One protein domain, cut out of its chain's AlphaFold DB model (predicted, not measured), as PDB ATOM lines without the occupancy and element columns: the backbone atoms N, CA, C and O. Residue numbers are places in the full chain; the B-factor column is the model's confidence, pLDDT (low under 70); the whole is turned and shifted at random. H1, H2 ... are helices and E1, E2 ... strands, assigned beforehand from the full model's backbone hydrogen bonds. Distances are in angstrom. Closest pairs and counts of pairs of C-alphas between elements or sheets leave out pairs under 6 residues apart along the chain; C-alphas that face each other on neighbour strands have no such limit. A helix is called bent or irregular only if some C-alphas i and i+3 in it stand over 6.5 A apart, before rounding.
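AT A GLANCE: This is residues 594 to 670 of the 676 residues of the protein "TraI_2 domain-containing protein" of Phycisphaerae bacterium (UniProt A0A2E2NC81). Three helices are grouped at one end of a small, three-stranded antiparallel sheet, meeting it with only a few of their residues: H1 and H3 cross each other nearly at a right angle, and H2 follows directly on strand E1 and reaches H3 with few contacts. The first residues of H1 and the loop around residue 620, between H1 and E1, lie at opposite ends of the longest axis. The printed part has 77 residues, with three named helices and three named strands in the order H1, E1, H2, H3, E2, E3; the sheet's order is E1, E3, E2, and the class is mixed, helices and strands. The whole is compact, with a radius of gyration of the C-alphas of 12.0 A and spans of 37 by 26 by 21 A.

IN THESE COORDINATES: H1, residues 598 to 614, begins with C-alpha 598 at (-27.498, -16.795, -42.128) and is 25.8 A long; it is irregular, with C-alphas 599 and 602 7.4 A apart. E1, residues 625 to 629, is 13.4 A long. H2, residues 630 to 639, is 14.1 A long, and H3, residues 644 to 654, is 14.6 A long. E2, residues 658 to 660, is 6.4 A long. E3, residues 665 to 669, is 13.4 A long and ends with C-alpha 669 at (-21.556, -36.997, -32.317).

HOW THE PARTS SIT: E3 is the inner strand. It is antiparallel to E1 at 154 degrees, with N 626 and O 668 2.8 A apart, within hydrogen-bond range. E2 and E3 form a hairpin at 145 degrees, with N 658 and O 667 2.8 A apart, within range. Residues 616 to 617 pair antiparallel with residues 626 to 627 of E1. E1, H2 with H3, and E2 make a split strand-helix-strand unit, two strands running the same way with E3 between them; its crossover is right-handed. Each helix only grazes the sheet: H1 with residues 611 to 614, H2 with 630 to 635, H3 with 651 to 652. H1 touches H3 with residues 604 to 611 alone, about perpendicular at 89 degrees; the closest C-alphas are those of Val 604 and Ala 650, 4.8 A apart. H2 and H3 only just touch, with 3 pairs of C-alphas within 8 A, the closest those of Gln 637 and Thr 647 at 6.3 A. In H2 and H3 every O i to N i+4 pair is within hydrogen-bond range; in H1, 9 of 13 are.

THE WHOLE: The C-alphas farthest apart are those of Glu 599 and Gly 620, at 37.0 A. The printed part has no cut and no long link. The mean pLDDT of the printed part is 83.6; residues 619 to 624 and residue 670 are under 70.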
ATOM      1  N   ALA A 594     -26.030 -21.865 -35.072       78.44
ATOM      2  CA  ALA A 594     -26.676 -20.649 -34.564       78.44
ATOM      3  C   ALA A 594     -25.729 -19.463 -34.243       78.44
ATOM      4  O   ALA A 594     -26.167 -18.466 -33.675       78.44
ATOM      5  N   THR A 595     -24.435 -19.558 -34.576       82.75
ATOM      6  CA  THR A 595     -23.449 -18.458 -34.455       82.75
ATOM      7  C   THR A 595     -22.816 -18.053 -35.787       82.75
ATOM      8  O   THR A 595     -21.957 -17.172 -35.816       82.75
ATOM      9  N   LEU A 596     -23.225 -18.673 -36.897       83.56
ATOM     10  CA  LEU A 596     -22.857 -18.232 -38.241       83.56
ATOM     11  C   LEU A 596     -23.834 -17.163 -38.759       83.56
ATOM     12  O   LEU A 596     -25.018 -17.224 -38.422       83.56
ATOM     13  N   PRO A 597     -23.377 -16.249 -39.635       85.94
ATOM     14  CA  PRO A 597     -24.253 -15.469 -40.507       85.94
ATOM     15  C   PRO A 597     -25.175 -16.377 -41.336       85.94
ATOM     16  O   PRO A 597     -24.727 -17.418 -41.832       85.94
ATOM     17  N   GLU A 598     -26.446 -15.993 -41.479       84.88
ATOM     18  CA  GLU A 598     -27.498 -16.795 -42.128       84.88
ATOM     19  C   GLU A 598     -27.161 -17.139 -43.587       84.88
ATOM     20  O   GLU A 598     -27.448 -18.240 -44.059       84.88
ATOM     21  N   GLU A 599     -26.441 -16.257 -44.282       86.88
ATOM     22  CA  GLU A 599     -26.007 -16.433 -45.672       86.88
ATOM     23  C   GLU A 599     -25.054 -17.628 -45.858       86.88
ATOM     24  O   GLU A 599     -24.872 -18.121 -46.973       86.88
ATOM     25  N   LEU A 600     -24.437 -18.107 -44.771       86.25
ATOM     26  CA  LEU A 600     -23.503 -19.234 -44.768       86.25
ATOM     27  C   LEU A 600     -24.138 -20.548 -44.288       86.25
ATOM     28  O   LEU A 600     -23.523 -21.602 -44.471       86.25
ATOM     29  N   HIS A 601     -25.342 -20.519 -43.705       85.62
ATOM     30  CA  HIS A 601     -26.001 -21.682 -43.083       85.62
ATOM     31  C   HIS A 601     -26.123 -22.860 -44.057       85.62
ATOM     32  O   HIS A 601     -25.512 -23.912 -43.852       85.62
ATOM     33  N   SER A 602     -26.805 -22.660 -45.190       83.38
ATOM     34  CA  SER A 602     -27.006 -23.708 -46.204       83.38
ATOM     35  C   SER A 602     -25.696 -24.214 -46.825       83.38
ATOM     36  O   SER A 602     -25.606 -25.383 -47.202       83.38
ATOM     37  N   GLN A 603     -24.662 -23.367 -46.925       86.12
ATOM     38  CA  GLN A 603     -23.347 -23.785 -47.426       86.12
ATOM     39  C   GLN A 603     -22.642 -24.694 -46.409       86.12
ATOM     40  O   GLN A 603     -22.140 -25.760 -46.773       86.12
ATOM     41  N   VAL A 604     -22.622 -24.291 -45.135       87.62
ATOM     42  CA  VAL A 604     -21.948 -25.010 -44.047       87.62
ATOM     43  C   VAL A 604     -22.627 -26.345 -43.755       87.62
ATOM     44  O   VAL A 604     -21.926 -27.352 -43.667       87.62
ATOM     45  N   ILE A 605     -23.963 -26.390 -43.682       85.69
ATOM     46  CA  ILE A 605     -24.717 -27.638 -43.475       85.69
ATOM     47  C   ILE A 605     -24.488 -28.612 -44.631       85.69
ATOM     48  O   ILE A 605     -24.123 -29.762 -44.394       85.69
ATOM     49  N   ARG A 606     -24.590 -28.156 -45.888       85.56
ATOM     50  CA  ARG A 606     -24.323 -29.017 -47.052       85.56
ATOM     51  C   ARG A 606     -22.912 -29.609 -47.016       85.56
ATOM     52  O   ARG A 606     -22.751 -30.803 -47.239       85.56
ATOM     53  N   ARG A 607     -21.896 -28.801 -46.692       87.69
ATOM     54  CA  ARG A 607     -20.504 -29.274 -46.594       87.69
ATOM     55  C   ARG A 607     -20.251 -30.170 -45.382       87.69
ATOM     56  O   ARG A 607     -19.400 -31.045 -45.469       87.69
ATOM     57  N   ALA A 608     -20.994 -29.997 -44.290       87.69
ATOM     58  CA  ALA A 608     -20.987 -30.923 -43.163       87.69
ATOM     59  C   ALA A 608     -21.571 -32.289 -43.562       87.69
ATOM     60  O   ALA A 608     -20.931 -33.308 -43.316       87.69
ATOM     61  N   VAL A 609     -22.713 -32.318 -44.262       87.06
ATOM     62  CA  VAL A 609     -23.301 -33.554 -44.817       87.06
ATOM     63  C   VAL A 609     -22.336 -34.237 -45.797       87.06
ATOM     64  O   VAL A 609     -22.091 -35.434 -45.660       87.06
ATOM     65  N   ASP A 610     -21.715 -33.480 -46.711       86.88
ATOM     66  CA  ASP A 610     -20.691 -33.987 -47.644       86.88
ATOM     67  C   ASP A 610     -19.467 -34.613 -46.916       86.88
ATOM     68  O   ASP A 610     -18.780 -35.461 -47.485       86.88
ATOM     69  N   LEU A 611     -19.181 -34.213 -45.667       87.19
ATOM     70  CA  LEU A 611     -18.063 -34.713 -44.850       87.19
ATOM     71  C   LEU A 611     -18.385 -35.982 -44.044       87.19
ATOM     72  O   LEU A 611     -17.461 -36.743 -43.749       87.19
ATOM     73  N   VAL A 612     -19.650 -36.239 -43.680       85.69
ATOM     74  CA  VAL A 612     -20.026 -37.399 -42.837       85.69
ATOM     75  C   VAL A 612     -19.548 -38.746 -43.417       85.69
ATOM     76  O   VAL A 612     -18.978 -39.526 -42.652       85.69
ATOM     77  N   PRO A 613     -19.649 -39.032 -44.736       85.62
ATOM     78  CA  PRO A 613     -19.134 -40.274 -45.332       85.62
ATOM     79  C   PRO A 613     -17.606 -40.454 -45.268       85.62
ATOM     80  O   PRO A 613     -17.094 -41.506 -45.650       85.62
ATOM     81  N   HIS A 614     -16.861 -39.437 -44.829       85.25
ATOM     82  CA  HIS A 614     -15.409 -39.486 -44.633       85.25
ATOM     83  C   HIS A 614     -14.994 -39.611 -43.159       85.25
ATOM     84  O   HIS A 614     -13.796 -39.631 -42.860       85.25
ATOM     85  N   ALA A 615     -15.964 -39.705 -42.247       87.00
ATOM     86  CA  ALA A 615     -15.735 -39.978 -40.838       87.00
ATOM     87  C   ALA A 615     -15.705 -41.489 -40.535       87.00
ATOM     88  O   ALA A 615     -16.262 -42.307 -41.264       87.00
ATOM     89  N   LEU A 616     -15.061 -41.853 -39.427       84.94
ATOM     90  CA  LEU A 616     -15.005 -43.208 -38.879       84.94
ATOM     91  C   LEU A 616     -15.784 -43.262 -37.562       84.94
ATOM     92  O   LEU A 616     -15.695 -42.330 -36.768       84.94
ATOM     93  N   GLU A 617     -16.518 -44.346 -37.318       84.50
ATOM     94  CA  GLU A 617     -17.175 -44.607 -36.030       84.50
ATOM     95  C   GLU A 617     -16.132 -45.008 -34.970       84.50
ATOM     96  O   GLU A 617     -15.351 -45.939 -35.170       84.50
ATOM     97  N   GLU A 618     -16.115 -44.317 -33.829       79.31
ATOM     98  CA  GLU A 618     -15.092 -44.473 -32.783       79.31
ATOM     99  C   GLU A 618     -15.658 -45.261 -31.597       79.31
ATOM    100  O   GLU A 618     -15.972 -44.714 -30.536       79.31
ATOM    101  N   ARG A 619     -15.807 -46.574 -31.801       62.91
ATOM    102  CA  ARG A 619     -16.335 -47.514 -30.799       62.91
ATOM    103  C   ARG A 619     -15.508 -47.443 -29.508       62.91
ATOM    104  O   ARG A 619     -14.315 -47.733 -29.526       62.91
ATOM    105  N   GLY A 620     -16.159 -47.021 -28.422       57.78
ATOM    106  CA  GLY A 620     -15.562 -46.741 -27.108       57.78
ATOM    107  C   GLY A 620     -15.838 -45.316 -26.605       57.78
ATOM    108  O   GLY A 620     -16.105 -45.119 -25.425       57.78
ATOM    109  N   ARG A 621     -15.900 -44.303 -27.484       62.06
ATOM    110  CA  ARG A 621     -16.063 -42.883 -27.078       62.06
ATOM    111  C   ARG A 621     -17.508 -42.462 -26.772       62.06
ATOM    112  O   ARG A 621     -17.932 -41.355 -27.102       62.06
ATOM    113  N   GLY A 622     -18.272 -43.350 -26.140       55.22
ATOM    114  CA  GLY A 622     -19.708 -43.195 -25.914       55.22
ATOM    115  C   GLY A 622     -20.558 -43.428 -27.172       55.22
ATOM    116  O   GLY A 622     -20.065 -43.793 -28.242       55.22
ATOM    117  N   ALA A 623     -21.872 -43.247 -27.037       54.16
ATOM    118  CA  ALA A 623     -22.826 -43.553 -28.100       54.16
ATOM    119  C   ALA A 623     -22.682 -42.608 -29.310       54.16
ATOM    120  O   ALA A 623     -22.750 -41.388 -29.170       54.16
ATOM    121  N   LYS A 624     -22.562 -43.189 -30.515       66.44
ATOM    122  CA  LYS A 624     -22.530 -42.477 -31.810       66.44
ATOM    123  C   LYS A 624     -21.433 -41.401 -31.927       66.44
ATOM    124  O   LYS A 624     -21.666 -40.346 -32.523       66.44
ATOM    125  N   ALA A 625     -20.246 -41.661 -31.382       78.12
ATOM    126  CA  ALA A 625     -19.060 -40.838 -31.608       78.12
ATOM    127  C   ALA A 625     -18.384 -41.165 -32.954       78.12
ATOM    128  O   ALA A 625     -18.170 -42.330 -33.290       78.12
ATOM    129  N   TYR A 626     -18.007 -40.127 -33.699       85.88
ATOM    130  CA  TYR A 626     -17.323 -40.219 -34.987       85.88
ATOM    131  C   TYR A 626     -16.061 -39.356 -34.984       85.88
ATOM    132  O   TYR A 626     -16.051 -38.276 -34.386       85.88
ATOM    133  N   SER A 627     -15.009 -39.792 -35.684       89.56
ATOM    134  CA  SER A 627     -13.833 -38.961 -35.954       89.56
ATOM    135  C   SER A 627     -13.595 -38.714 -37.434       89.56
ATOM    136  O   SER A 627     -13.858 -39.558 -38.287       89.56
ATOM    137  N   LEU A 628     -13.026 -37.551 -37.735       90.19
ATOM    138  CA  LEU A 628     -12.551 -37.178 -39.055       90.19
ATOM    139  C   LEU A 628     -11.075 -36.786 -38.925       90.19
ATOM    140  O   LEU A 628     -10.722 -35.801 -38.273       90.19
ATOM    141  N   SER A 629     -10.184 -37.613 -39.475       91.00
ATOM    142  CA  SER A 629      -8.733 -37.392 -39.369       91.00
ATOM    143  C   SER A 629      -8.303 -36.123 -40.110       91.00
ATOM    144  O   SER A 629      -8.935 -35.723 -41.088       91.00
ATOM    145  N   PHE A 630      -7.189 -35.507 -39.703       89.44
ATOM    146  CA  PHE A 630      -6.656 -34.334 -40.408       89.44
ATOM    147  C   PHE A 630      -6.387 -34.656 -41.890       89.44
ATOM    148  O   PHE A 630      -6.722 -33.850 -42.746       89.44
ATOM    149  N   TRP A 631      -5.929 -35.873 -42.211       86.81
ATOM    150  CA  TRP A 631      -5.772 -36.329 -43.597       86.81
ATOM    151  C   TRP A 631      -7.104 -36.437 -44.360       86.81
ATOM    152  O   TRP A 631      -7.157 -36.071 -45.530       86.81
ATOM    153  N   ALA A 632      -8.186 -36.900 -43.723       86.69
ATOM    154  CA  ALA A 632      -9.511 -36.926 -44.352       86.69
ATOM    155  C   ALA A 632     -10.028 -35.499 -44.618       86.69
ATOM    156  O   ALA A 632     -10.545 -35.226 -45.700       86.69
ATOM    157  N   ARG A 633      -9.802 -34.578 -43.670       91.50
ATOM    158  CA  ARG A 633     -10.090 -33.139 -43.787       91.50
ATOM    159  C   ARG A 633      -9.299 -32.488 -44.929       91.50
ATOM    160  O   ARG A 633      -9.883 -31.790 -45.751       91.50
ATOM    161  N   ASP A 634      -8.000 -32.766 -45.022       88.06
ATOM    162  CA  ASP A 634      -7.124 -32.264 -46.089       88.06
ATOM    163  C   ASP A 634      -7.539 -32.828 -47.458       88.06
ATOM    164  O   ASP A 634      -7.713 -32.077 -48.417       88.06
ATOM    165  N   LYS A 635      -7.788 -34.143 -47.543       87.06
ATOM    166  CA  LYS A 635      -8.245 -34.811 -48.769       87.06
ATOM    167  C   LYS A 635      -9.588 -34.268 -49.253       87.06
ATOM    168  O   LYS A 635      -9.735 -34.046 -50.454       87.06
ATOM    169  N   PHE A 636     -10.552 -34.052 -48.357       89.38
ATOM    170  CA  PHE A 636     -11.840 -33.451 -48.703       89.38
ATOM    171  C   PHE A 636     -11.661 -32.024 -49.233       89.38
ATOM    172  O   PHE A 636     -12.178 -31.709 -50.304       89.38
ATOM    173  N   GLN A 637     -10.854 -31.195 -48.555       90.62
ATOM    174  CA  GLN A 637     -10.555 -29.840 -49.023       90.62
ATOM    175  C   GLN A 637     -10.001 -29.857 -50.460       90.62
ATOM    176  O   GLN A 637     -10.510 -29.138 -51.320       90.62
ATOM    177  N   THR A 638      -8.987 -30.687 -50.737       88.94
ATOM    178  CA  THR A 638      -8.364 -30.763 -52.069       88.94
ATOM    179  C   THR A 638      -9.300 -31.349 -53.127       88.94
ATOM    180  O   THR A 638      -9.325 -30.849 -54.247       88.94
ATOM    181  N   THR A 639     -10.083 -32.380 -52.791       88.44
ATOM    182  CA  THR A 639     -10.997 -33.043 -53.744       88.44
ATOM    183  C   THR A 639     -12.143 -32.118 -54.162       88.44
ATOM    184  O   THR A 639     -12.554 -32.135 -55.319       88.44
ATOM    185  N   ASN A 640     -12.624 -31.277 -53.242       86.62
ATOM    186  CA  ASN A 640     -13.788 -30.417 -53.455       86.62
ATOM    187  C   ASN A 640     -13.409 -28.956 -53.784       86.62
ATOM    188  O   ASN A 640     -14.297 -28.112 -53.894       86.62
ATOM    189  N   GLY A 641     -12.113 -28.650 -53.937       88.62
ATOM    190  CA  GLY A 641     -11.610 -27.322 -54.319       88.62
ATOM    191  C   GLY A 641     -11.832 -26.220 -53.275       88.62
ATOM    192  O   GLY A 641     -11.880 -25.046 -53.635       88.62
ATOM    193  N   LEU A 642     -12.007 -26.583 -52.002       90.06
ATOM    194  CA  LEU A 642     -12.438 -25.663 -50.946       90.06
ATOM    195  C   LEU A 642     -11.275 -24.866 -50.343       90.06
ATOM    196  O   LEU A 642     -10.122 -25.313 -50.302       90.06
ATOM    197  N   SER A 643     -11.587 -23.705 -49.773       91.25
ATOM    198  CA  SER A 643     -10.662 -23.009 -48.882       91.25
ATOM    199  C   SER A 643     -10.482 -23.756 -47.549       91.25
ATOM    200  O   SER A 643     -11.287 -24.606 -47.144       91.25
ATOM    201  N   ASN A 644      -9.410 -23.412 -46.825       86.50
ATOM    202  CA  ASN A 644      -9.201 -23.891 -45.457       86.50
ATOM    203  C   ASN A 644     -10.366 -23.461 -44.547       86.50
ATOM    204  O   ASN A 644     -10.860 -24.257 -43.753       86.50
ATOM    205  N   GLU A 645     -10.830 -22.221 -44.714       88.81
ATOM    206  CA  GLU A 645     -11.859 -21.618 -43.872       88.81
ATOM    207  C   GLU A 645     -13.242 -22.247 -44.086       88.81
ATOM    208  O   GLU A 645     -13.887 -22.607 -43.107       88.81
ATOM    209  N   GLU A 646     -13.683 -22.476 -45.327       87.88
ATOM    210  CA  GLU A 646     -14.932 -23.211 -45.597       87.88
ATOM    211  C   GLU A 646     -14.906 -24.620 -44.989       87.88
ATOM    212  O   GLU A 646     -15.903 -25.084 -44.435       87.88
ATOM    213  N   THR A 647     -13.747 -25.282 -45.047       87.75
ATOM    214  CA  THR A 647     -13.566 -26.635 -44.505       87.75
ATOM    215  C   THR A 647     -13.597 -26.638 -42.972       87.75
ATOM    216  O   THR A 647     -14.265 -27.484 -42.379       87.75
ATOM    217  N   GLU A 648     -12.934 -25.688 -42.298       88.81
ATOM    218  CA  GLU A 648     -13.038 -25.570 -40.834       88.81
ATOM    219  C   GLU A 648     -14.414 -25.057 -40.375       88.81
ATOM    220  O   GLU A 648     -14.879 -25.493 -39.323       88.81
ATOM    221  N   ARG A 649     -15.125 -24.225 -41.154       89.75
ATOM    222  CA  ARG A 649     -16.527 -23.853 -40.871       89.75
ATOM    223  C   ARG A 649     -17.441 -25.086 -40.910       89.75
ATOM    224  O   ARG A 649     -18.154 -25.340 -39.939       89.75
ATOM    225  N   ALA A 650     -17.366 -25.895 -41.971       88.44
ATOM    226  CA  ALA A 650     -18.134 -27.138 -42.103       88.44
ATOM    227  C   ALA A 650     -17.907 -28.102 -40.922       88.44
ATOM    228  O   ALA A 650     -18.863 -28.618 -40.343       88.44
ATOM    229  N   ILE A 651     -16.650 -28.289 -40.509       88.81
ATOM    230  CA  ILE A 651     -16.285 -29.208 -39.422       88.81
ATOM    231  C   ILE A 651     -16.644 -28.647 -38.035       88.81
ATOM    232  O   ILE A 651     -17.218 -29.363 -37.219       88.81
ATOM    233  N   LEU A 652     -16.316 -27.387 -37.738       87.50
ATOM    234  CA  LEU A 652     -16.401 -26.839 -36.374       87.50
ATOM    235  C   LEU A 652     -17.755 -26.193 -36.036       87.50
ATOM    236  O   LEU A 652     -18.047 -26.005 -34.858       87.50
ATOM    237  N   TYR A 653     -18.567 -25.847 -37.040       87.38
ATOM    238  CA  TYR A 653     -19.896 -25.245 -36.851       87.38
ATOM    239  C   TYR A 653     -21.025 -26.134 -37.386       87.38
ATOM    240  O   TYR A 653     -22.083 -26.172 -36.765       87.38
ATOM    241  N   GLY A 654     -20.812 -26.842 -38.503       84.62
ATOM    242  CA  GLY A 654     -21.811 -27.738 -39.103       84.62
ATOM    243  C   GLY A 654     -21.848 -29.126 -38.456       84.62
ATOM    244  O   GLY A 654     -22.909 -29.582 -38.049       84.62
ATOM    245  N   LEU A 655     -20.689 -29.773 -38.288       85.25
ATOM    246  CA  LEU A 655     -20.556 -31.010 -37.493       85.25
ATOM    247  C   LEU A 655     -20.337 -30.745 -35.989       85.25
ATOM    248  O   LEU A 655     -20.166 -31.690 -35.225       85.25
ATOM    249  N   GLU A 656     -20.284 -29.475 -35.569       84.38
ATOM    250  CA  GLU A 656     -19.948 -29.026 -34.203       84.38
ATOM    251  C   GLU A 656     -18.699 -29.702 -33.585       84.38
ATOM    252  O   GLU A 656     -18.595 -29.867 -32.366       84.38
ATOM    253  N   ALA A 657     -17.744 -30.122 -34.420       85.06
ATOM    254  CA  ALA A 657     -16.684 -31.031 -34.007       85.06
ATOM    255  C   ALA A 657     -15.612 -30.364 -33.129       85.06
ATOM    256  O   ALA A 657     -15.241 -29.204 -33.322       85.06
ATOM    257  N   VAL A 658     -15.014 -31.141 -32.225       84.62
ATOM    258  CA  VAL A 658     -13.867 -30.724 -31.408       84.62
ATOM    259  C   VAL A 658     -12.561 -31.287 -31.961       84.62
ATOM    260  O   VAL A 658     -12.425 -32.477 -32.231       84.62
ATOM    261  N   LYS A 659     -11.571 -30.407 -32.119       85.38
ATOM    262  CA  LYS A 659     -10.237 -30.703 -32.657       85.38
ATOM    263  C   LYS A 659      -9.320 -31.244 -31.553       85.38
ATOM    264  O   LYS A 659      -8.937 -30.493 -30.658       85.38
ATOM    265  N   ILE A 660      -8.922 -32.515 -31.635       82.31
ATOM    266  CA  ILE A 660      -7.960 -33.138 -30.713       82.31
ATOM    267  C   ILE A 660      -6.606 -33.260 -31.422       82.31
ATOM    268  O   ILE A 660      -6.317 -34.224 -32.134       82.31
ATOM    269  N   SER A 661      -5.760 -32.242 -31.237       74.69
ATOM    270  CA  SER A 661      -4.477 -32.100 -31.945       74.69
ATOM    271  C   SER A 661      -3.514 -33.270 -31.726       74.69
ATOM    272  O   SER A 661      -2.865 -33.696 -32.679       74.69
ATOM    273  N   ASN A 662      -3.460 -33.826 -30.510       71.31
ATOM    274  CA  ASN A 662      -2.572 -34.946 -30.163       71.31
ATOM    275  C   ASN A 662      -2.910 -36.224 -30.951       71.31
ATOM    276  O   ASN A 662      -2.020 -36.993 -31.301       71.31
ATOM    277  N   GLU A 663      -4.190 -36.417 -31.273       75.75
ATOM    278  CA  GLU A 663      -4.716 -37.574 -32.009       75.75
ATOM    279  C   GLU A 663      -4.850 -37.293 -33.516       75.75
ATOM    280  O   GLU A 663      -5.163 -38.190 -34.296       75.75
ATOM    281  N   ARG A 664      -4.596 -36.041 -33.936       84.62
ATOM    282  CA  ARG A 664      -4.734 -35.536 -35.315       84.62
ATOM    283  C   ARG A 664      -6.111 -35.839 -35.924       84.62
ATOM    284  O   ARG A 664      -6.224 -36.186 -37.104       84.62
ATOM    285  N   LYS A 665      -7.155 -35.683 -35.108       88.44
ATOM    286  CA  LYS A 665      -8.563 -35.938 -35.433       88.44
ATOM    287  C   LYS A 665      -9.454 -34.780 -34.977       88.44
ATOM    288  O   LYS A 665      -9.149 -34.083 -34.010       88.44
ATOM    289  N   TYR A 666     -10.570 -34.603 -35.671       88.25
ATOM    290  CA  TYR A 666     -11.745 -33.884 -35.185       88.25
ATOM    291  C   TYR A 666     -12.778 -34.922 -34.742       88.25
ATOM    292  O   TYR A 666     -12.926 -35.929 -35.429       88.25
ATOM    293  N   TYR A 667     -13.480 -34.694 -33.637       85.81
ATOM    294  CA  TYR A 667     -14.479 -35.613 -33.085       85.81
ATOM    295  C   TYR A 667     -15.853 -34.946 -32.979       85.81
ATOM    296  O   TYR A 667     -15.947 -33.816 -32.501       85.81
ATOM    297  N   PHE A 668     -16.907 -35.650 -33.391       84.62
ATOM    298  CA  PHE A 668     -18.301 -35.196 -33.324       84.62
ATOM    299  C   PHE A 668     -19.257 -36.349 -32.982       84.62
ATOM    300  O   PHE A 668     -18.870 -37.517 -32.999       84.62
ATOM    301  N   SER A 669     -20.508 -36.026 -32.657       78.19
ATOM    302  CA  SER A 669     -21.556 -36.997 -32.317       78.19
ATOM    303  C   SER A 669     -22.684 -36.978 -33.349       78.19
ATOM    304  O   SER A 669     -23.215 -35.903 -33.637       78.19
ATOM    305  N   ALA A 670     -23.127 -38.140 -33.845       63.12
ATOM    306  CA  ALA A 670     -24.306 -38.228 -34.719       63.12
ATOM    307  C   ALA A 670     -25.620 -38.126 -33.916       63.12
ATOM    308  O   ALA A 670     -26.373 -39.090 -33.754       63.12
TER     309      ALA A 670